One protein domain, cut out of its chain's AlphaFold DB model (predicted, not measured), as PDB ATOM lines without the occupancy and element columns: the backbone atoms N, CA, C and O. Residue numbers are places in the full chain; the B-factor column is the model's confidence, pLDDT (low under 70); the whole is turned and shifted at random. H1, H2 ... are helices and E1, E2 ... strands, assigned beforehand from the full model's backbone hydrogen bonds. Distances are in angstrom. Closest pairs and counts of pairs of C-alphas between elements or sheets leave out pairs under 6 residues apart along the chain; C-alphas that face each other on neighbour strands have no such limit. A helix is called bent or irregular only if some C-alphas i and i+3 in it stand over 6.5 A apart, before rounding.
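What this domain is: This is residues 38 to 101 and 104 to 206 of the 347 residues of an uncharacterized protein of Halobacteriovoraceae bacterium (UniProt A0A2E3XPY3). The core is a closed barrel of eight antiparallel strands, with the long strands E2, E3 and E4 on one part of its wall and the short strands E7, E8 and E9 on another. H3 packs on the outside of the barrel over E2, E6 pairs onto E5 outside the ring, and the helical hairpin of H1 and H2 lies off the barrel at one end of the longest axis. The printed part has 167 residues, with three named helices and nine named strands in the order E1 E2 E3 H1 H2 E4 E5 E6 E7 E8 E9 H3, and its class is mixed, helices and strands. It is compact, with a radius of gyration of the C-alphas of 17.4 A, and spans 56 by 45 by 35 A.

Where its parts are: E1, residues 38 to 44, begins with C-alpha 38 at (124.350, 142.634, -0.941) and is 18.9 A long. E2, residues 54 to 64, is 30.5 A long, and E3, residues 67 to 78, 29.8 A. H1, residues 81 to 93, spans 17.5 A and is only just irregular: C-alphas 83 and 86 are 6.8 A apart. H2 is residues 95 to 101. E4, residues 108 to 118, is 28.0 A long, and E5, residues 125 to 134, 27.0 A. E6 is residues 137 to 140, E7 147 to 150, E8 165 to 167 and E9 177 to 179. H3, residues 191 to 203, spans 16.8 A and ends with C-alpha 203 at (122.083, 142.786, 15.879).

How they stand to each other: Meanders, each strand the antiparallel neighbour of the one before, are E1 E2 E3, E4 E5 E6 and E7 E8 E9; their consecutive strands form hairpins. Round the ring, N 41 and O 57 of E1 and E2 are 2.8 A apart, N 60 and O 74 of E2 and E3 2.8 A, N 73 and O 114 of E3 and E4 2.8 A, N 115 and O 129 of E4 and E5 2.8 A, N 128 and O 147 of E5 and E7 2.8 A, N 150 and O 165 of E7 and E8 2.8 A, N 166 and O 178 of E8 and E9 2.8 A, and N 42 and O 179 of E9 and E1 2.8 A, each within hydrogen-bond range. E5 pairs with E6 over its residues 131 to 134, with N 132 and O 139 2.9 A apart. H3 is on the barrel, outside it, at a height over the sheet of 10.2 A, and runs along E2 at 15 degrees on the local plane; the closest C-alphas are those of Ala 56 and Tyr 193, 4.7 A. H1 touches H3 with residues 81 to 82 alone, closest at the C-alphas of Leu 81 and Gln 192, 6.4 A, at a shallow tilt of 34 degrees, only just short of steep. H1 and H2 touch, closest at the C-alphas of Ala 91 and Ser 98, 5.2 A. Every O i to N i+4 pair is within range in H3, 7 of 9 in H1 and 1 of 3 in H2, where 1 of 4 O i to N i+3 pairs is.

The domain as a whole: The C-alphas of Ile 96 and Glu 121 are the two farthest apart, 58.6 A. Residues 102 to 103 are not printed, and C-alphas 101 and 104 are 9.2 A apart across this cut. The links E7 to E8 and E9 to H3 are long. The mean pLDDT of the printed part is 86.0; residues 48, 50, 85 to 86 and 88 to 101 are under 70.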
ATOM      1  N   ASP A  38     125.688 143.118  -1.242       92.19
ATOM      2  CA  ASP A  38     124.350 142.634  -0.941       92.19
ATOM      3  C   ASP A  38     123.374 143.757  -0.546       92.19
ATOM      4  O   ASP A  38     123.741 144.771   0.047       92.19
ATOM      5  N   HIS A  39     122.094 143.580  -0.883       92.75
ATOM      6  CA  HIS A  39     121.066 144.597  -0.665       92.75
ATOM      7  C   HIS A  39     119.751 143.978  -0.198       92.75
ATOM      8  O   HIS A  39     119.231 143.028  -0.790       92.75
ATOM      9  N   LEU A  40     119.158 144.555   0.850       93.00
ATOM     10  CA  LEU A  40     117.862 144.133   1.382       93.00
ATOM     11  C   LEU A  40     116.707 144.852   0.665       93.00
ATOM     12  O   LEU A  40     116.600 146.077   0.705       93.00
ATOM     13  N   GLY A  41     115.794 144.080   0.080       94.56
ATOM     14  CA  GLY A  41     114.590 144.560  -0.595       94.56
ATOM     15  C   GLY A  41     113.302 143.884  -0.120       94.56
ATOM     16  O   GLY A  41     113.266 143.122   0.852       94.56
ATOM     17  N   VAL A  42     112.218 144.168  -0.842       95.38
ATOM     18  CA  VAL A  42     110.864 143.670  -0.579       95.38
ATOM     19  C   VAL A  42     110.245 143.109  -1.856       95.38
ATOM     20  O   VAL A  42     109.985 143.846  -2.804       95.38
ATOM     21  N   SER A  43     109.936 141.812  -1.862       94.62
ATOM     22  CA  SER A  43     109.137 141.171  -2.911       94.62
ATOM     23  C   SER A  43     107.650 141.405  -2.648       94.62
ATOM     24  O   SER A  43     107.086 140.853  -1.696       94.62
ATOM     25  N   GLN A  44     106.995 142.200  -3.498       93.19
ATOM     26  CA  GLN A  44     105.567 142.495  -3.385       93.19
ATOM     27  C   GLN A  44     104.725 141.559  -4.258       93.19
ATOM     28  O   GLN A  44     104.867 141.498  -5.480       93.19
ATOM     29  N   TYR A  45     103.780 140.866  -3.630       90.25
ATOM     30  CA  TYR A  45     102.843 139.948  -4.270       90.25
ATOM     31  C   TYR A  45     101.423 140.515  -4.317       90.25
ATOM     32  O   TYR A  45     101.047 141.395  -3.541       90.25
ATOM     33  N   LYS A  46     100.609 139.986  -5.238       81.19
ATOM     34  CA  LYS A  46      99.161 140.228  -5.244       81.19
ATOM     35  C   LYS A  46      98.521 139.580  -4.010       81.19
ATOM     36  O   LYS A  46      98.945 138.507  -3.578       81.19
ATOM     37  N   TRP A  47      97.488 140.231  -3.481       71.00
ATOM     38  CA  TRP A  47      96.699 139.743  -2.350       71.00
ATOM     39  C   TRP A  47      96.095 138.359  -2.651       71.00
ATOM     40  O   TRP A  47      95.708 138.086  -3.787       71.00
ATOM     41  N   GLY A  48      96.042 137.479  -1.646       65.88
ATOM     42  CA  GLY A  48      95.500 136.117  -1.771       65.88
ATOM     43  C   GLY A  48      96.515 135.001  -2.079       65.88
ATOM     44  O   GLY A  48      96.125 133.835  -2.140       65.88
ATOM     45  N   ARG A  49      97.820 135.292  -2.231       74.94
ATOM     46  CA  ARG A  49      98.869 134.246  -2.316       74.94
ATOM     47  C   ARG A  49      99.071 133.572  -0.948       74.94
ATOM     48  O   ARG A  49      99.044 134.231   0.086       74.94
ATOM     49  N   LYS A  50      99.389 132.269  -0.929       67.75
ATOM     50  CA  LYS A  50      99.935 131.601   0.270       67.75
ATOM     51  C   LYS A  50     101.324 132.170   0.615       67.75
ATOM     52  O   LYS A  50     102.293 131.958  -0.123       67.75
ATOM     53  N   GLY A  51     101.420 132.862   1.748       72.56
ATOM     54  CA  GLY A  51     102.644 133.493   2.260       72.56
ATOM     55  C   GLY A  51     102.432 134.975   2.599       72.56
ATOM     56  O   GLY A  51     101.301 135.451   2.552       72.56
ATOM     57  N   PRO A  52     103.492 135.716   2.958       76.38
ATOM     58  CA  PRO A  52     103.394 137.160   3.144       76.38
ATOM     59  C   PRO A  52     103.185 137.879   1.798       76.38
ATOM     60  O   PRO A  52     103.836 137.555   0.806       76.38
ATOM     61  N   ASN A  53     102.311 138.894   1.771       85.31
ATOM     62  CA  ASN A  53     102.114 139.752   0.587       85.31
ATOM     63  C   ASN A  53     103.328 140.660   0.307       85.31
ATOM     64  O   ASN A  53     103.516 141.113  -0.818       85.31
ATOM     65  N   ARG A  54     104.143 140.921   1.336       90.69
ATOM     66  CA  ARG A  54     105.441 141.604   1.283       90.69
ATOM     67  C   ARG A  54     106.463 140.696   1.957       90.69
ATOM     68  O   ARG A  54     106.480 140.600   3.186       90.69
ATOM     69  N   ALA A  55     107.229 139.959   1.161       91.69
ATOM     70  CA  ALA A  55     108.317 139.124   1.659       91.69
ATOM     71  C   ALA A  55     109.608 139.948   1.693       91.69
ATOM     72  O   ALA A  55     109.846 140.739   0.781       91.69
ATOM     73  N   ALA A  56     110.443 139.758   2.714       93.19
ATOM     74  CA  ALA A  56     111.809 140.259   2.655       93.19
ATOM     75  C   ALA A  56     112.581 139.477   1.581       93.19
ATOM     76  O   ALA A  56     112.340 138.283   1.377       93.19
ATOM     77  N   THR A  57     113.517 140.137   0.914       94.38
ATOM     78  CA  THR A  57     114.418 139.502  -0.048       94.38
ATOM     79  C   THR A  57     115.805 140.121   0.060       94.38
ATOM     80  O   THR A  57     115.914 141.302   0.384       94.38
ATOM     81  N   ARG A  58     116.856 139.337  -0.172       94.06
ATOM     82  CA  ARG A  58     118.226 139.834  -0.337       94.06
ATOM     83  C   ARG A  58     118.685 139.530  -1.750       94.06
ATOM     84  O   ARG A  58     118.378 138.463  -2.282       94.06
ATOM     85  N   ILE A  59     119.358 140.491  -2.360       96.38
ATOM     86  CA  ILE A  59     119.990 140.346  -3.666       96.38
ATOM     87  C   ILE A  59     121.489 140.561  -3.490       96.38
ATOM     88  O   ILE A  59     121.881 141.442  -2.731       96.38
ATOM     89  N   TYR A  60     122.298 139.774  -4.183       96.19
ATOM     90  CA  TYR A  60     123.750 139.908  -4.232       96.19
ATOM     91  C   TYR A  60     124.134 140.247  -5.661       96.19
ATOM     92  O   TYR A  60     123.579 139.664  -6.596       96.19
ATOM     93  N   PHE A  61     125.068 141.174  -5.817       95.88
ATOM     94  CA  PHE A  61     125.672 141.548  -7.085       95.88
ATOM     95  C   PHE A  61     127.171 141.300  -7.011       95.88
ATOM     96  O   PHE A  61     127.830 141.664  -6.037       95.88
ATOM     97  N   GLN A  62     127.700 140.727  -8.078       94.25
ATOM     98  CA  GLN A  62     129.116 140.464  -8.252       94.25
ATOM     99  C   GLN A  62     129.486 140.865  -9.671       94.25
ATOM    100  O   GLN A  62     128.965 140.284 -10.624       94.25
ATOM    101  N   GLU A  63     130.306 141.905  -9.812       93.94
ATOM    102  CA  GLU A  63     130.738 142.377 -11.126       93.94
ATOM    103  C   GLU A  63     131.515 141.272 -11.852       93.94
ATOM    104  O   GLU A  63     132.313 140.555 -11.246       93.94
ATOM    105  N   ILE A  64     131.228 141.093 -13.140       93.94
ATOM    106  CA  ILE A  64     131.832 140.039 -13.955       93.94
ATOM    107  C   ILE A  64     133.192 140.527 -14.440       93.94
ATOM    108  O   ILE A  64     133.293 141.546 -15.128       93.94
ATOM    109  N   GLU A  65     134.243 139.772 -14.121       88.56
ATOM    110  CA  GLU A  65     135.585 140.065 -14.612       88.56
ATOM    111  C   GLU A  65     135.580 140.127 -16.148       88.56
ATOM    112  O   GLU A  65     135.096 139.219 -16.823       88.56
ATOM    113  N   ASN A  66     136.129 141.208 -16.708       87.94
ATOM    114  CA  ASN A  66     136.163 141.499 -18.147       87.94
ATOM    115  C   ASN A  66     134.810 141.868 -18.807       87.94
ATOM    116  O   ASN A  66     134.790 142.130 -20.011       87.94
ATOM    117  N   GLU A  67     133.713 142.021 -18.053       91.25
ATOM    118  CA  GLU A  67     132.461 142.641 -18.533       91.25
ATOM    119  C   GLU A  67     132.018 143.822 -17.636       91.25
ATOM    120  O   GLU A  67     131.055 143.689 -16.875       91.25
ATOM    121  N   PRO A  68     132.676 144.999 -17.715       86.94
ATOM    122  CA  PRO A  68     132.416 146.123 -16.811       86.94
ATOM    123  C   PRO A  68     130.945 146.562 -16.775       86.94
ATOM    124  O   PRO A  68     130.318 146.788 -17.814       86.94
ATOM    125  N   GLY A  69     130.398 146.705 -15.569       89.81
ATOM    126  CA  GLY A  69     128.991 147.024 -15.332       89.81
ATOM    127  C   GLY A  69     128.004 145.871 -15.569       89.81
ATOM    128  O   GLY A  69     126.810 146.062 -15.336       89.81
ATOM    129  N   SER A  70     128.447 144.686 -15.997       95.44
ATOM    130  CA  SER A  70     127.638 143.461 -15.951       95.44
ATOM    131  C   SER A  70     127.891 142.713 -14.644       95.44
ATOM    132  O   SER A  70     129.006 142.687 -14.135       95.44
ATOM    133  N   TYR A  71     126.857 142.063 -14.107       97.19
ATOM    134  CA  TYR A  71     126.938 141.376 -12.817       97.19
ATOM    135  C   TYR A  71     126.346 139.970 -12.886       97.19
ATOM    136  O   TYR A  71     125.274 139.770 -13.465       97.19
ATOM    137  N   ASN A  72     126.983 139.020 -12.208       97.56
ATOM    138  CA  ASN A  72     126.300 137.831 -11.724       97.56
ATOM    139  C   ASN A  72     125.449 138.230 -10.512       97.56
ATOM    140  O   ASN A  72     125.861 139.047  -9.684       97.56
ATOM    141  N   VAL A  73     124.232 137.695 -10.436       97.75
ATOM    142  CA  VAL A  73     123.227 138.121  -9.460       97.75
ATOM    143  C   VAL A  73     122.533 136.924  -8.836       97.75
ATOM    144  O   VAL A  73     121.999 136.067  -9.539       97.75
ATOM    145  N   VAL A  74     122.449 136.922  -7.508       97.50
ATOM    146  CA  VAL A  74     121.706 135.929  -6.721       97.50
ATOM    147  C   VAL A  74     120.576 136.640  -5.985       97.50
ATOM    148  O   VAL A  74     120.797 137.668  -5.356       97.50
ATOM    149  N   LEU A  75     119.353 136.114  -6.052       96.69
ATOM    150  CA  LEU A  75     118.164 136.693  -5.423       96.69
ATOM    151  C   LEU A  75     117.488 135.672  -4.500       96.69
ATOM    152  O   LEU A  75     116.924 134.683  -4.972       96.69
ATOM    153  N   LEU A  76     117.482 135.956  -3.196       95.12
ATOM    154  CA  LEU A  76     116.869 135.136  -2.149       95.12
ATOM    155  C   LEU A  76     115.566 135.765  -1.647       95.12
ATOM    156  O   LEU A  76     115.580 136.892  -1.160       95.12
ATOM    157  N   GLU A  77     114.440 135.051  -1.676       93.56
ATOM    158  CA  GLU A  77     113.238 135.405  -0.893       93.56
ATOM    159  C   GLU A  77     113.261 134.604   0.407       93.56
ATOM    160  O   GLU A  77     113.137 133.381   0.351       93.56
ATOM    161  N   TYR A  78     113.386 135.254   1.567       90.19
ATOM    162  CA  TYR A  78     113.351 134.554   2.856       90.19
ATOM    163  C   TYR A  78     112.002 133.842   3.062       90.19
ATOM    164  O   TYR A  78     110.959 134.275   2.551       90.19
ATOM    165  N   VAL A  79     111.977 132.776   3.874       87.00
ATOM    166  CA  VAL A  79     110.695 132.322   4.441       87.00
ATOM    167  C   VAL A  79     110.159 133.370   5.433       87.00
ATOM    168  O   VAL A  79     110.737 134.435   5.638       87.00
ATOM    169  N   ASN A  80     109.020 133.092   6.073       80.75
ATOM    170  CA  ASN A  80     108.519 133.975   7.123       80.75
ATOM    171  C   ASN A  80     109.481 133.972   8.330       80.75
ATOM    172  O   ASN A  80     109.454 133.034   9.129       80.75
ATOM    173  N   LEU A  81     110.275 135.035   8.484       76.06
ATOM    174  CA  LEU A  81     111.327 135.180   9.498       76.06
ATOM    175  C   LEU A  81     110.796 135.021  10.931       76.06
ATOM    176  O   LEU A  81     111.458 134.429  11.782       76.06
ATOM    177  N   LEU A  82     109.556 135.453  11.190       75.25
ATOM    178  CA  LEU A  82     108.901 135.290  12.495       75.25
ATOM    179  C   LEU A  82     108.659 133.813  12.856       75.25
ATOM    180  O   LEU A  82     108.552 133.482  14.032       75.25
ATOM    181  N   ARG A  83     108.572 132.920  11.859       73.69
ATOM    182  CA  ARG A  83     108.482 131.465  12.071       73.69
ATOM    183  C   ARG A  83     109.851 130.807  12.241       73.69
ATOM    184  O   ARG A  83     109.919 129.761  12.874       73.69
ATOM    185  N   MET A  84     110.913 131.403  11.697       72.62
ATOM    186  CA  MET A  84     112.283 130.909  11.869       72.62
ATOM    187  C   MET A  84     112.861 131.255  13.234       72.62
ATOM    188  O   MET A  84     113.573 130.436  13.803       72.62
ATOM    189  N   ALA A  85     112.581 132.458  13.750       69.50
ATOM    190  CA  ALA A  85     113.252 132.992  14.935       69.50
ATOM    191  C   ALA A  85     113.286 132.020  16.139       69.50
ATOM    192  O   ALA A  85     114.359 131.878  16.721       69.50
ATOM    193  N   PRO A  86     112.212 131.272  16.483       69.75
ATOM    194  CA  PRO A  86     112.279 130.270  17.550       69.75
ATOM    195  C   PRO A  86     113.255 129.119  17.260       69.75
ATOM    196  O   PRO A  86     113.973 128.698  18.161       69.75
ATOM    197  N   GLN A  87     113.313 128.629  16.016       71.12
ATOM    198  CA  GLN A  87     114.220 127.547  15.604       71.12
ATOM    199  C   GLN A  87     115.673 128.023  15.546       71.12
ATOM    200  O   GLN A  87     116.557 127.320  16.024       71.12
ATOM    201  N   TYR A  88     115.909 129.232  15.030       69.38
ATOM    202  CA  TYR A  88     117.228 129.867  15.012       69.38
ATOM    203  C   TYR A  88     117.766 130.051  16.441       69.38
ATOM    204  O   TYR A  88     118.862 129.596  16.756       69.38
ATOM    205  N   ILE A  89     116.965 130.633  17.345       66.50
ATOM    206  CA  ILE A  89     117.348 130.831  18.753       66.50
ATOM    207  C   ILE A  89     117.573 129.489  19.467       66.50
ATOM    208  O   ILE A  89     118.539 129.364  20.217       66.50
ATOM    209  N   ALA A  90     116.715 128.488  19.241       66.62
ATOM    210  CA  ALA A  90     116.857 127.172  19.862       66.62
ATOM    211  C   ALA A  90     118.120 126.436  19.389       66.62
ATOM    212  O   ALA A  90     118.877 125.952  20.223       66.62
ATOM    213  N   ALA A  91     118.374 126.391  18.078       64.31
ATOM    214  CA  ALA A  91     119.563 125.748  17.516       64.31
ATOM    215  C   ALA A  91     120.867 126.429  17.972       64.31
ATOM    216  O   ALA A  91     121.837 125.740  18.265       64.31
ATOM    217  N   ASN A  92     120.857 127.759  18.097       63.06
ATOM    218  CA  ASN A  92     122.005 128.561  18.524       63.06
ATOM    219  C   ASN A  92     122.284 128.454  20.039       63.06
ATOM    220  O   ASN A  92     123.414 128.200  20.441       63.06
ATOM    221  N   LYS A  93     121.263 128.654  20.891       64.12
ATOM    222  CA  LYS A  93     121.452 128.880  22.341       64.12
ATOM    223  C   LYS A  93     120.999 127.738  23.244       64.12
ATOM    224  O   LYS A  93     121.324 127.752  24.427       64.12
ATOM    225  N   LEU A  94     120.218 126.784  22.736       61.72
ATOM    226  CA  LEU A  94     119.638 125.698  23.531       61.72
ATOM    227  C   LEU A  94     119.649 124.365  22.747       61.72
ATOM    228  O   LEU A  94     118.579 123.874  22.376       61.72
ATOM    229  N   PRO A  95     120.815 123.718  22.541       57.91
ATOM    230  CA  PRO A  95     120.921 122.474  21.760       57.91
ATOM    231  C   PRO A  95     120.057 121.311  22.279       57.91
ATOM    232  O   PRO A  95     119.656 120.437  21.521       57.91
ATOM    233  N   ILE A  96     119.705 121.306  23.568       58.09
ATOM    234  CA  ILE A  96     118.761 120.327  24.132       58.09
ATOM    235  C   ILE A  96     117.319 120.633  23.680       58.09
ATOM    236  O   ILE A  96     116.539 119.719  23.419       58.09
ATOM    237  N   ALA A  97     116.964 121.913  23.531       56.50
ATOM    238  CA  ALA A  97     115.643 122.345  23.086       56.50
ATOM    239  C   ALA A  97     115.455 122.250  21.561       56.50
ATOM    240  O   ALA A  97     114.312 122.143  21.117       56.50
ATOM    241  N   SER A  98     116.519 122.228  20.748       57.25
ATOM    242  CA  SER A  98     116.405 122.007  19.292       57.25
ATOM    243  C   SER A  98     115.826 120.623  18.951       57.25
ATOM    244  O   SER A  98     115.082 120.495  17.979       57.25
ATOM    245  N   ASN A  99     116.030 119.620  19.815       55.69
ATOM    246  CA  ASN A  99     115.366 118.312  19.729       55.69
ATOM    247  C   ASN A  99     113.834 118.374  19.905       55.69
ATOM    248  O   ASN A  99     113.133 117.465  19.463       55.69
ATOM    249  N   VAL A 100     113.306 119.438  20.524       51.50
ATOM    250  CA  VAL A 100     111.867 119.632  20.798       51.50
ATOM    251  C   VAL A 100     111.243 120.679  19.863       51.50
ATOM    252  O   VAL A 100     110.148 120.479  19.344       51.50
ATOM    253  N   ILE A 101     111.944 121.791  19.622       54.69
ATOM    254  CA  ILE A 101     111.506 122.935  18.797       54.69
ATOM    255  C   ILE A 101     111.790 122.695  17.298       54.69
ATOM    256  O   ILE A 101     111.139 123.273  16.419       54.69
ATOM    257  N   LEU A 104     116.906 124.286  12.592       73.62
ATOM    258  CA  LEU A 104     116.697 125.226  11.499       73.62
ATOM    259  C   LEU A 104     117.110 124.577  10.170       73.62
ATOM    260  O   LEU A 104     118.234 124.118  10.005       73.62
ATOM    261  N   LYS A 105     116.165 124.537   9.231       73.94
ATOM    262  CA  LYS A 105     116.301 123.876   7.920       73.94
ATOM    263  C   LYS A 105     115.590 124.627   6.785       73.94
ATOM    264  O   LYS A 105     115.274 124.055   5.760       73.94
ATOM    265  N   ASN A 106     115.123 125.845   7.042       77.75
ATOM    266  CA  ASN A 106     114.259 126.605   6.134       77.75
ATOM    267  C   ASN A 106     114.513 128.089   6.377       77.75
ATOM    268  O   ASN A 106     113.782 128.732   7.128       77.75
ATOM    269  N   ILE A 107     115.582 128.606   5.780       82.12
ATOM    270  CA  ILE A 107     115.944 130.028   5.841       82.12
ATOM    271  C   ILE A 107     115.326 130.772   4.653       82.12
ATOM    272  O   ILE A 107     114.691 131.823   4.792       82.12
ATOM    273  N   THR A 108     115.431 130.154   3.483       88.62
ATOM    274  CA  THR A 108     115.013 130.723   2.205       88.62
ATOM    275  C   THR A 108     113.790 129.992   1.660       88.62
ATOM    276  O   THR A 108     113.542 128.830   1.971       88.62
ATOM    277  N   ARG A 109     112.972 130.702   0.885       90.38
ATOM    278  CA  ARG A 109     111.800 130.189   0.167       90.38
ATOM    279  C   ARG A 109     112.053 130.095  -1.335       90.38
ATOM    280  O   ARG A 109     111.499 129.216  -1.983       90.38
ATOM    281  N   LYS A 110     112.813 131.043  -1.885       93.19
ATOM    282  CA  LYS A 110     113.218 131.043  -3.291       93.19
ATOM    283  C   LYS A 110     114.659 131.456  -3.449       93.19
ATOM    284  O   LYS A 110     115.054 132.427  -2.808       93.19
ATOM    285  N   ILE A 111     115.352 130.819  -4.380       95.56
ATOM    286  CA  ILE A 111     116.653 131.261  -4.875       95.56
ATOM    287  C   ILE A 111     116.570 131.342  -6.394       95.56
ATOM    288  O   ILE A 111     116.152 130.388  -7.038       95.56
ATOM    289  N   ALA A 112     116.933 132.483  -6.971       96.25
ATOM    290  CA  ALA A 112     117.007 132.657  -8.417       96.25
ATOM    291  C   ALA A 112     118.318 133.348  -8.794       96.25
ATOM    292  O   ALA A 112     118.711 134.314  -8.141       96.25
ATOM    293  N   THR A 113     118.960 132.872  -9.855       97.69
ATOM    294  CA  THR A 113     120.218 133.417 -10.367       97.69
ATOM    295  C   THR A 113     119.995 134.126 -11.703       97.69
ATOM    296  O   THR A 113     119.181 133.706 -12.530       97.69
ATOM    297  N   PHE A 114     120.689 135.244 -11.906       97.94
ATOM    298  CA  PHE A 114     120.576 136.073 -13.103       97.94
ATOM    299  C   PHE A 114     121.948 136.592 -13.542       97.94
ATOM    300  O   PHE A 114     122.838 136.780 -12.716       97.94
ATOM    301  N   LYS A 115     122.072 136.927 -14.826       98.00
ATOM    302  CA  LYS A 115     123.053 137.900 -15.310       98.00
ATOM    303  C   LYS A 115     122.361 139.249 -15.479       98.00
ATOM    304  O   LYS A 115     121.366 139.341 -16.205       98.00
ATOM    305  N   ALA A 116     122.866 140.278 -14.811       97.75
ATOM    306  CA  ALA A 116     122.487 141.665 -15.039       97.75
ATOM    307  C   ALA A 116     123.401 142.274 -16.104       97.75
ATOM    308  O   ALA A 116     124.619 142.217 -15.968       97.75
ATOM    309  N   VAL A 117     122.816 142.868 -17.144       96.25
ATOM    310  CA  VAL A 117     123.546 143.538 -18.232       96.25
ATOM    311  C   VAL A 117     122.986 144.954 -18.413       96.25
ATOM    312  O   VAL A 117     121.757 145.089 -18.477       96.25
ATOM    313  N   PRO A 118     123.821 146.008 -18.511       94.94
ATOM    314  CA  PRO A 118     123.360 147.375 -18.752       94.94
ATOM    315  C   PRO A 118     122.473 147.499 -19.998       94.94
ATOM    316  O   PRO A 118     122.730 146.899 -21.044       94.94
ATOM    317  N   HIS A 119     121.413 148.300 -19.912       93.06
ATOM    318  CA  HIS A 119     120.521 148.555 -21.038       93.06
ATOM    319  C   HIS A 119     121.136 149.594 -21.984       93.06
ATOM    320  O   HIS A 119     121.242 150.768 -21.637       93.06
ATOM    321  N   VAL A 120     121.448 149.179 -23.216       87.50
ATOM    322  CA  VAL A 120     122.169 149.973 -24.237       87.50
ATOM    323  C   VAL A 120     121.644 151.409 -24.411       87.50
ATOM    324  O   VAL A 120     122.428 152.331 -24.607       87.50
ATOM    325  N   GLU A 121     120.326 151.612 -24.329       88.50
ATOM    326  CA  GLU A 121     119.683 152.923 -24.543       88.50
ATOM    327  C   GLU A 121     119.254 153.661 -23.259       88.50
ATOM    328  O   GLU A 121     118.654 154.733 -23.350       88.50
ATOM    329  N   LYS A 122     119.435 153.077 -22.063       89.94
ATOM    330  CA  LYS A 122     118.821 153.587 -20.822       89.94
ATOM    331  C   LYS A 122     119.773 153.480 -19.637       89.94
ATOM    332  O   LYS A 122     119.908 152.423 -19.026       89.94
ATOM    333  N   GLU A 123     120.370 154.612 -19.287       88.88
ATOM    334  CA  GLU A 123     121.172 154.768 -18.075       88.88
ATOM    335  C   GLU A 123     120.378 154.350 -16.823       88.88
ATOM    336  O   GLU A 123     119.175 154.607 -16.712       88.88
ATOM    337  N   GLY A 124     121.045 153.668 -15.888       90.31
ATOM    338  CA  GLY A 124     120.423 153.169 -14.661       90.31
ATOM    339  C   GLY A 124     119.412 152.032 -14.862       90.31
ATOM    340  O   GLY A 124     118.710 151.684 -13.914       90.31
ATOM    341  N   VAL A 125     119.316 151.435 -16.055       95.06
ATOM    342  CA  VAL A 125     118.488 150.248 -16.311       95.06
ATOM    343  C   VAL A 125     119.382 149.061 -16.657       95.06
ATOM    344  O   VAL A 125     120.271 149.176 -17.495       95.06
ATOM    345  N   TYR A 126     119.114 147.905 -16.052       97.12
ATOM    346  CA  TYR A 126     119.803 146.646 -16.335       97.12
ATOM    347  C   TYR A 126     118.780 145.571 -16.688       97.12
ATOM    348  O   TYR A 126     117.789 145.381 -15.978       97.12
ATOM    349  N   ASN A 127     119.028 144.837 -17.767       97.31
ATOM    350  CA  ASN A 127     118.271 143.640 -18.108       97.31
ATOM    351  C   ASN A 127     118.773 142.473 -17.246       97.31
ATOM    352  O   ASN A 127     119.967 142.194 -17.227       97.31
ATOM    353  N   LEU A 128     117.861 141.796 -16.550       97.75
ATOM    354  CA  LEU A 128     118.132 140.601 -15.754       97.75
ATOM    355  C   LEU A 128     117.682 139.362 -16.536       97.75
ATOM    356  O   LEU A 128     116.479 139.093 -16.664       97.75
ATOM    357  N   TYR A 129     118.651 138.607 -17.042       97.50
ATOM    358  CA  TYR A 129     118.435 137.332 -17.720       97.50
ATOM    359  C   TYR A 129     118.616 136.193 -16.721       97.50
ATOM    360  O   TYR A 129     119.660 136.110 -16.084       97.50
ATOM    361  N   GLU A 130     117.609 135.333 -16.565       96.81
ATOM    362  CA  GLU A 130     117.696 134.130 -15.720       96.81
ATOM    363  C   GLU A 130     118.857 133.248 -16.217       96.81
ATOM    364  O   GLU A 130     118.992 133.046 -17.425       96.81
ATOM    365  N   LEU A 131     119.708 132.749 -15.318       97.94
ATOM    366  CA  LEU A 131     120.774 131.815 -15.697       97.94
ATOM    367  C   LEU A 131     120.205 130.405 -15.904       97.94
ATOM    368  O   LEU A 131     119.211 130.028 -15.289       97.94
ATOM    369  N   HIS A 132     120.842 129.623 -16.773       97.38
ATOM    370  CA  HIS A 132     120.523 128.212 -16.996       97.38
ATOM    371  C   HIS A 132     121.781 127.419 -17.363       97.38
ATOM    372  O   HIS A 132     122.810 128.004 -17.694       97.38
ATOM    373  N   ILE A 133     121.692 126.092 -17.290       97.00
ATOM    374  CA  ILE A 133     122.817 125.184 -17.531       97.00
ATOM    375  C   ILE A 133     122.762 124.672 -18.972       97.00
ATOM    376  O   ILE A 133     121.727 124.178 -19.419       97.00
ATOM    377  N   VAL A 134     123.887 124.765 -19.683       95.12
ATOM    378  CA  VAL A 134     124.065 124.269 -21.055       95.12
ATOM    379  C   VAL A 134     125.329 123.411 -21.095       95.12
ATOM    380  O   VAL A 134     126.444 123.908 -21.247       95.12
ATOM    381  N   GLY A 135     125.166 122.098 -20.912       91.50
ATOM    382  CA  GLY A 135     126.300 121.189 -20.728       91.50
ATOM    383  C   GLY A 135     127.068 121.529 -19.447       91.50
ATOM    384  O   GLY A 135     126.488 121.526 -18.368       91.50
ATOM    385  N   GLU A 136     128.354 121.850 -19.577       92.19
ATOM    386  CA  GLU A 136     129.247 122.218 -18.462       92.19
ATOM    387  C   GLU A 136     129.356 123.748 -18.269       92.19
ATOM    388  O   GLU A 136     130.321 124.243 -17.692       92.19
ATOM    389  N   ARG A 137     128.386 124.524 -18.777       96.06
ATOM    390  CA  ARG A 137     128.363 125.995 -18.702       96.06
ATOM    391  C   ARG A 137     127.106 126.525 -18.032       96.06
ATOM    392  O   ARG A 137     126.037 125.929 -18.151       96.06
ATOM    393  N   ILE A 138     127.232 127.699 -17.417       97.50
ATOM    394  CA  ILE A 138     126.107 128.517 -16.963       97.50
ATOM    395  C   ILE A 138     125.981 129.705 -17.922       97.50
ATOM    396  O   ILE A 138     126.910 130.493 -18.068       97.50
ATOM    397  N   GLU A 139     124.836 129.833 -18.593       96.94
ATOM    398  CA  GLU A 139     124.609 130.839 -19.637       96.94
ATOM    399  C   GLU A 139     123.332 131.664 -19.360       96.94
ATOM    400  O   GLU A 139     122.370 131.155 -18.769       96.94
ATOM    401  N   PRO A 140     123.266 132.945 -19.768       97.25
ATOM    402  CA  PRO A 140     122.065 133.763 -19.619       97.25
ATOM    403  C   PRO A 140     120.976 133.350 -20.617       97.25
ATOM    404  O   PRO A 140     121.188 133.326 -21.829       97.25
ATOM    405  N   LYS A 141     119.762 133.090 -20.127       95.88
ATOM    406  CA  LYS A 141     118.594 132.780 -20.960       95.88
ATOM    407  C   LYS A 141     118.043 134.060 -21.590       95.88
ATOM    408  O   LYS A 141     117.179 134.736 -21.024       95.88
ATOM    409  N   ILE A 142     118.568 134.411 -22.762       94.56
ATOM    410  CA  ILE A 142     118.157 135.609 -23.502       94.56
ATOM    411  C   ILE A 142     116.690 135.489 -23.935       94.56
ATOM    412  O   ILE A 142     116.287 134.545 -24.612       94.56
ATOM    413  N   VAL A 143     115.886 136.475 -23.539       93.00
ATOM    414  CA  VAL A 143     114.456 136.586 -23.854       93.00
ATOM    415  C   VAL A 143     114.126 138.013 -24.287       93.00
ATOM    416  O   VAL A 143     114.781 138.956 -23.853       93.00
ATOM    417  N   GLU A 144     113.085 138.182 -25.107       89.88
ATOM    418  CA  GLU A 144     112.631 139.493 -25.618       89.88
ATOM    419  C   GLU A 144     112.255 140.472 -24.488       89.88
ATOM    420  O   GLU A 144     112.480 141.675 -24.588       89.88
ATOM    421  N   LYS A 145     111.668 139.951 -23.403       91.00
ATOM    422  CA  LYS A 145     111.134 140.728 -22.274       91.00
ATOM    423  C   LYS A 145     111.742 140.228 -20.955       91.00
ATOM    424  O   LYS A 145     111.065 139.518 -20.203       91.00
ATOM    425  N   PRO A 146     113.028 140.530 -20.686       94.31
ATOM    426  CA  PRO A 146     113.666 140.184 -19.422       94.31
ATOM    427  C   PRO A 146     113.032 140.975 -18.273       94.31
ATOM    428  O   PRO A 146     112.325 141.966 -18.482       94.31
ATOM    429  N   ARG A 147     113.304 140.562 -17.032       95.62
ATOM    430  CA  ARG A 147     113.052 141.449 -15.889       95.62
ATOM    431  C   ARG A 147     114.050 142.602 -15.967       95.62
ATOM    432  O   ARG A 147     115.153 142.419 -16.469       95.62
ATOM    433  N   GLN A 148     113.685 143.778 -15.477       96.94
ATOM    434  CA  GLN A 148     114.567 144.944 -15.493       96.94
ATOM    435  C   GLN A 148     114.776 145.452 -14.078       96.94
ATOM    436  O   GLN A 148     113.795 145.712 -13.382       96.94
ATOM    437  N   LEU A 149     116.037 145.597 -13.675       97.56
ATOM    438  CA  LEU A 149     116.418 146.452 -12.558       97.56
ATOM    439  C   LEU A 149     116.423 147.895 -13.068       97.56
ATOM    440  O   LEU A 149     117.039 148.188 -14.089       97.56
ATOM    441  N   ILE A 150     115.736 148.782 -12.361       96.31
ATOM    442  CA  ILE A 150     115.663 150.212 -12.651       96.31
ATOM    443  C   ILE A 150     116.136 150.935 -11.393       96.31
ATOM    444  O   ILE A 150     115.468 150.868 -10.356       96.31
ATOM    445  N   LEU A 151     117.292 151.591 -11.476       94.94
ATOM    446  CA  LEU A 151     117.852 152.389 -10.392       94.94
ATOM    447  C   LEU A 151     117.028 153.663 -10.170       94.94
ATOM    448  O   LEU A 151     116.441 154.231 -11.095       94.94
ATOM    449  N   SER A 152     117.000 154.137  -8.926       91.81
ATOM    450  CA  SER A 152     116.446 155.455  -8.615       91.81
ATOM    451  C   SER A 152     117.400 156.563  -9.061       91.81
ATOM    452  O   SER A 152     118.615 156.414  -8.973       91.81
ATOM    453  N   LYS A 153     116.862 157.744  -9.387       86.12
ATOM    454  CA  LYS A 153     117.663 158.976  -9.540       86.12
ATOM    455  C   LYS A 153     118.358 159.425  -8.244       86.12
ATOM    456  O   LYS A 153     119.183 160.327  -8.285       86.12
ATOM    457  N   SER A 154     117.990 158.843  -7.099       79.44
ATOM    458  CA  SER A 154     118.636 159.051  -5.795       79.44
ATOM    459  C   SER A 154     119.730 158.025  -5.469       79.44
ATOM    460  O   SER A 154     120.321 158.104  -4.391       79.44
ATOM    461  N   ALA A 155     119.966 157.045  -6.348       80.62
ATOM    462  CA  ALA A 155     121.040 156.075  -6.179       80.62
ATOM    463  C   ALA A 155     122.403 156.783  -6.170       80.62
ATOM    464  O   ALA A 155     122.628 157.745  -6.903       80.62
ATOM    465  N   ASN A 156     123.305 156.310  -5.317       80.88
ATOM    466  CA  ASN A 156     124.664 156.822  -5.168       80.88
ATOM    467  C   ASN A 156     125.576 155.686  -4.685       80.88
ATOM    468  O   ASN A 156     125.076 154.639  -4.282       80.88
ATOM    469  N   GLU A 157     126.889 155.896  -4.688       78.38
ATOM    470  CA  GLU A 157     127.893 154.870  -4.355       78.38
ATOM    471  C   GLU A 157     127.683 154.198  -2.984       78.38
ATOM    472  O   GLU A 157     127.956 153.012  -2.844       78.38
ATOM    473  N   ASN A 158     127.146 154.912  -1.987       80.56
ATOM    474  CA  ASN A 158     126.909 154.361  -0.645       80.56
ATOM    475  C   ASN A 158     125.566 153.619  -0.512       80.56
ATOM    476  O   ASN A 158     125.366 152.878   0.451       80.56
ATOM    477  N   SER A 159     124.640 153.836  -1.449       83.00
ATOM    478  CA  SER A 159     123.331 153.177  -1.490       83.00
ATOM    479  C   SER A 159     122.888 152.934  -2.951       83.00
ATOM    480  O   SER A 159     121.933 153.566  -3.426       83.00
ATOM    481  N   PRO A 160     123.560 152.049  -3.711       89.19
ATOM    482  CA  PRO A 160     123.388 151.958  -5.166       89.19
ATOM    483  C   PRO A 160     121.992 151.488  -5.596       89.19
ATOM    484  O   PRO A 160     121.509 151.882  -6.655       89.19
ATOM    485  N   LEU A 161     121.300 150.702  -4.764       93.25
ATOM    486  CA  LEU A 161     119.924 150.264  -5.023       93.25
ATOM    487  C   LEU A 161     118.855 151.098  -4.298       93.25
ATOM    488  O   LEU A 161     117.689 150.719  -4.315       93.25
ATOM    489  N   GLU A 162     119.178 152.224  -3.655       90.94
ATOM    490  CA  GLU A 162     118.191 152.942  -2.831       90.94
ATOM    491  C   GLU A 162     117.022 153.507  -3.655       90.94
ATOM    492  O   GLU A 162     117.191 154.408  -4.476       90.94
ATOM    493  N   GLY A 163     115.813 152.986  -3.427       91.38
ATOM    494  CA  GLY A 163     114.616 153.312  -4.204       91.38
ATOM    495  C   GLY A 163     114.516 152.596  -5.557       91.38
ATOM    496  O   GLY A 163     113.576 152.867  -6.305       91.38
ATOM    497  N   ALA A 164     115.452 151.700  -5.886       95.31
ATOM    498  CA  ALA A 164     115.423 150.917  -7.116       95.31
ATOM    499  C   ALA A 164     114.283 149.881  -7.115       95.31
ATOM    500  O   ALA A 164     113.780 149.468  -6.062       95.31
ATOM    501  N   ILE A 165     113.897 149.427  -8.310       96.62
ATOM    502  CA  ILE A 165     112.891 148.375  -8.504       96.62
ATOM    503  C   ILE A 165     113.370 147.299  -9.476       96.62
ATOM    504  O   ILE A 165     114.074 147.597 -10.434       96.62
ATOM    505  N   ILE A 166     112.924 146.057  -9.280       97.44
ATOM    506  CA  ILE A 166     112.998 144.992 -10.283       97.44
ATOM    507  C   ILE A 166     111.586 144.671 -10.761       97.44
ATOM    508  O   ILE A 166     110.733 144.228  -9.982       97.44
ATOM    509  N   THR A 167     111.348 144.851 -12.057       96.00
ATOM    510  CA  THR A 167     110.050 144.595 -12.691       96.00
ATOM    511  C   THR A 167     109.665 143.109 -12.659       96.00
ATOM    512  O   THR A 167     110.491 142.213 -12.443       96.00
ATOM    513  N   SER A 168     108.380 142.824 -12.866       90.38
ATOM    514  CA  SER A 168     107.896 141.477 -13.184       90.38
ATOM    515  C   SER A 168     107.888 141.266 -14.695       90.38
ATOM    516  O   SER A 168     107.504 142.170 -15.433       90.38
ATOM    517  N   ASN A 169     108.226 140.058 -15.150       84.81
ATOM    518  CA  ASN A 169     108.024 139.636 -16.543       84.81
ATOM    519  C   ASN A 169     106.647 138.967 -16.766       84.81
ATOM    520  O   ASN A 169     106.392 138.398 -17.822       84.81
ATOM    521  N   GLY A 170     105.755 139.007 -15.767       79.62
ATOM    522  CA  GLY A 170     104.392 138.476 -15.863       79.62
ATOM    523  C   GLY A 170     104.252 136.963 -15.650       79.62
ATOM    524  O   GLY A 170     103.124 136.468 -15.645       79.62
ATOM    525  N   LYS A 171     105.349 136.222 -15.425       82.31
ATOM    526  CA  LYS A 171     105.292 134.787 -15.100       82.31
ATOM    527  C   LYS A 171     104.451 134.514 -13.841       82.31
ATOM    528  O   LYS A 171     104.453 135.272 -12.868       82.31
ATOM    529  N   LYS A 172     103.755 133.371 -13.835       78.00
ATOM    530  CA  LYS A 172     102.977 132.882 -12.683       78.00
ATOM    531  C   LYS A 172     103.879 132.746 -11.446       78.00
ATOM    532  O   LYS A 172     105.050 132.407 -11.560       78.00
ATOM    533  N   ASN A 173     103.326 133.003 -10.259       76.06
ATOM    534  CA  ASN A 173     104.011 132.930  -8.956       76.06
ATOM    535  C   ASN A 173     105.222 133.871  -8.749       76.06
ATOM    536  O   ASN A 173     105.822 133.829  -7.669       76.06
ATOM    537  N   GLN A 174     105.559 134.751  -9.699       85.00
ATOM    538  CA  GLN A 174     106.523 135.837  -9.483       85.00
ATOM    539  C   GLN A 174     105.907 137.011  -8.695       85.00
ATOM    540  O   GLN A 174     104.678 137.163  -8.670       85.00
ATOM    541  N   PRO A 175     106.729 137.839  -8.018       90.19
ATOM    542  CA  PRO A 175     106.257 139.101  -7.459       90.19
ATOM    543  C   PRO A 175     105.786 140.048  -8.576       90.19
ATOM    544  O   PRO A 175     106.205 139.934  -9.730       90.19
ATOM    545  N   LYS A 176     104.905 140.993  -8.226       91.81
ATOM    546  CA  LYS A 176     104.497 142.111  -9.095       91.81
ATOM    547  C   LYS A 176     105.683 143.043  -9.356       91.81
ATOM    548  O   LYS A 176     105.853 143.540 -10.464       91.81
ATOM    549  N   GLU A 177     106.476 143.259  -8.319       94.19
ATOM    550  CA  GLU A 177     107.692 144.061  -8.301       94.19
ATOM    551  C   GLU A 177     108.528 143.632  -7.091       94.19
ATOM    552  O   GLU A 177     107.992 143.133  -6.095       94.19
ATOM    553  N   ILE A 178     109.836 143.827  -7.184       96.25
ATOM    554  CA  ILE A 178     110.723 143.868  -6.021       96.25
ATOM    555  C   ILE A 178     111.178 145.313  -5.890       96.25
ATOM    556  O   ILE A 178     111.502 145.921  -6.905       96.25
ATOM    557  N   PHE A 179     111.190 145.871  -4.687       95.31
ATOM    558  CA  PHE A 179     111.663 147.236  -4.459       95.31
ATOM    559  C   PHE A 179     112.640 147.294  -3.287       95.31
ATOM    560  O   PHE A 179     112.557 146.488  -2.360       95.31
ATOM    561  N   PHE A 180     113.558 148.252  -3.334       94.75
ATOM    562  CA  PHE A 180     114.610 148.447  -2.341       94.75
ATOM    563  C   PHE A 180     114.315 149.734  -1.555       94.75
ATOM    564  O   PHE A 180     114.464 150.826  -2.108       94.75
ATOM    565  N   PRO A 181     113.804 149.652  -0.310       91.56
ATOM    566  CA  PRO A 181     113.290 150.828   0.387       91.56
ATOM    567  C   PRO A 181     114.374 151.854   0.717       91.56
ATOM    568  O   PRO A 181     115.466 151.501   1.160       91.56
ATOM    569  N   ALA A 182     114.033 153.136   0.580       85.50
ATOM    570  CA  ALA A 182     114.901 154.221   1.018       85.50
ATOM    571  C   ALA A 182     115.071 154.240   2.547       85.50
ATOM    572  O   ALA A 182     114.164 153.855   3.291       85.50
ATOM    573  N   LYS A 183     116.204 154.756   3.040       75.94
ATOM    574  CA  LYS A 183     116.504 154.864   4.482       75.94
ATOM    575  C   LYS A 183     115.435 155.658   5.240       75.94
ATOM    576  O   LYS A 183     115.146 155.354   6.394       75.94
ATOM    577  N   ASN A 184     114.838 156.637   4.559       72.94
ATOM    578  CA  ASN A 184     113.767 157.498   5.059       72.94
ATOM    579  C   ASN A 184     112.395 157.182   4.422       72.94
ATOM    580  O   ASN A 184     111.513 158.045   4.430       72.94
ATOM    581  N   ASP A 185     112.201 155.992   3.835       77.62
ATOM    582  CA  ASP A 185     110.905 155.623   3.252       77.62
ATOM    583  C   ASP A 185     109.831 155.519   4.346       77.62
ATOM    584  O   ASP A 185     109.968 154.776   5.320       77.62
ATOM    585  N   LYS A 186     108.750 156.287   4.177       74.44
ATOM    586  CA  LYS A 186     107.595 156.320   5.086       74.44
ATOM    587  C   LYS A 186     106.514 155.303   4.709       74.44
ATOM    588  O   LYS A 186     105.495 155.226   5.392       74.44
ATOM    589  N   LYS A 187     106.685 154.558   3.612       79.88
ATOM    590  CA  LYS A 187     105.770 153.480   3.216       79.88
ATOM    591  C   LYS A 187     105.869 152.304   4.187       79.88
ATOM    592  O   LYS A 187     106.932 151.996   4.719       79.88
ATOM    593  N   ASP A 188     104.757 151.591   4.351       83.06
ATOM    594  CA  ASP A 188     104.784 150.255   4.945       83.06
ATOM    595  C   ASP A 188     105.561 149.301   4.022       83.06
ATOM    596  O   ASP A 188     105.124 149.006   2.906       83.06
ATOM    597  N   ASN A 189     106.696 148.806   4.511       87.06
ATOM    598  CA  ASN A 189     107.556 147.849   3.814       87.06
ATOM    599  C   ASN A 189     107.251 146.392   4.216       87.06
ATOM    600  O   ASN A 189     107.815 145.450   3.661       87.06
ATOM    601  N   GLY A 190     106.300 146.188   5.132       87.75
ATOM    602  CA  GLY A 190     105.884 144.895   5.652       87.75
ATOM    603  C   GLY A 190     106.764 144.402   6.800       87.75
ATOM    604  O   GLY A 190     107.982 144.577   6.813       87.75
ATOM    605  N   VAL A 191     106.142 143.711   7.762       88.00
ATOM    606  CA  VAL A 191     106.813 143.216   8.980       88.00
ATOM    607  C   VAL A 191     108.073 142.389   8.690       88.00
ATOM    608  O   VAL A 191     109.051 142.509   9.414       88.00
ATOM    609  N   GLN A 192     108.093 141.618   7.595       89.19
ATOM    610  CA  GLN A 192     109.248 140.803   7.199       89.19
ATOM    611  C   GLN A 192     110.489 141.657   6.920       89.19
ATOM    612  O   GLN A 192     111.570 141.340   7.412       89.19
ATOM    613  N   TYR A 193     110.332 142.755   6.174       90.56
ATOM    614  CA  TYR A 193     111.428 143.678   5.887       90.56
ATOM    615  C   TYR A 193     111.940 144.336   7.166       90.56
ATOM    616  O   TYR A 193     113.143 144.380   7.393       90.56
ATOM    617  N   HIS A 194     111.034 144.794   8.036       88.12
ATOM    618  CA  HIS A 194     111.422 145.401   9.309       88.12
ATOM    619  C   HIS A 194     112.153 144.409  10.227       88.12
ATOM    620  O   HIS A 194     113.142 144.798  10.847       88.12
ATOM    621  N   THR A 195     111.741 143.134  10.267       86.38
ATOM    622  CA  THR A 195     112.454 142.070  10.993       86.38
ATOM    623  C   THR A 195     113.848 141.830  10.415       86.38
ATOM    624  O   THR A 195     114.815 141.871  11.170       86.38
ATOM    625  N   ALA A 196     113.983 141.653   9.094       87.19
ATOM    626  CA  ALA A 196     115.287 141.484   8.448       87.19
ATOM    627  C   ALA A 196     116.202 142.691   8.713       87.19
ATOM    628  O   ALA A 196     117.293 142.550   9.254       87.19
ATOM    629  N   ASN A 197     115.729 143.899   8.405       87.38
ATOM    630  CA  ASN A 197     116.475 145.142   8.582       87.38
ATOM    631  C   ASN A 197     116.890 145.373  10.046       87.38
ATOM    632  O   ASN A 197     117.963 145.920  10.283       87.38
ATOM    633  N   PHE A 198     116.072 144.959  11.023       84.06
ATOM    634  CA  PHE A 198     116.459 144.964  12.435       84.06
ATOM    635  C   PHE A 198     117.602 143.982  12.709       84.06
ATOM    636  O   PHE A 198     118.598 144.383  13.299       84.06
ATOM    637  N   VAL A 199     117.497 142.728  12.259       79.62
ATOM    638  CA  VAL A 199     118.540 141.713  12.478       79.62
ATOM    639  C   VAL A 199     119.887 142.195  11.929       79.62
ATOM    640  O   VAL A 199     120.822 142.377  12.705       79.62
ATOM    641  N   TYR A 200     119.971 142.545  10.646       81.38
ATOM    642  CA  TYR A 200     121.240 142.985  10.060       81.38
ATOM    643  C   TYR A 200     121.744 144.315  10.665       81.38
ATOM    644  O   TYR A 200     122.870 144.386  11.141       81.38
ATOM    645  N   LYS A 201     120.913 145.370  10.766       81.06
ATOM    646  CA  LYS A 201     121.393 146.709  11.198       81.06
ATOM    647  C   LYS A 201     121.439 146.954  12.712       81.06
ATOM    648  O   LYS A 201     121.974 147.985  13.123       81.06
ATOM    649  N   LYS A 202     120.812 146.115  13.544       77.75
ATOM    650  CA  LYS A 202     120.772 146.291  15.015       77.75
ATOM    651  C   LYS A 202     121.384 145.139  15.797       77.75
ATOM    652  O   LYS A 202     121.909 145.409  16.870       77.75
ATOM    653  N   VAL A 203     121.330 143.908  15.288       72.06
ATOM    654  CA  VAL A 203     122.083 142.786  15.879       72.06
ATOM    655  C   VAL A 203     123.504 142.733  15.306       72.06
ATOM    656  O   VAL A 203     124.399 142.255  15.990       72.06
ATOM    657  N   GLY A 204     123.731 143.293  14.110       72.56
ATOM    658  CA  GLY A 204     125.047 143.283  13.466       72.56
ATOM    659  C   GLY A 204     125.380 141.920  12.869       72.56
ATOM    660  O   GLY A 204     126.512 141.466  12.990       72.56
ATOM    661  N   LEU A 205     124.372 141.255  12.293       76.75
ATOM    662  CA  LEU A 205     124.609 140.103  11.425       76.75
ATOM    663  C   LEU A 205     124.999 140.607  10.037       76.75
ATOM    664  O   LEU A 205     124.464 141.630   9.596       76.75
ATOM    665  N   ASP A 206     125.843 139.850   9.350       80.12
ATOM    666  CA  ASP A 206     126.218 140.084   7.957       80.12
ATOM    667  C   ASP A 206     125.586 139.015   7.045       80.12
ATOM    668  O   ASP A 206     124.831 138.145   7.495       80.12
TER     669      ASP A 206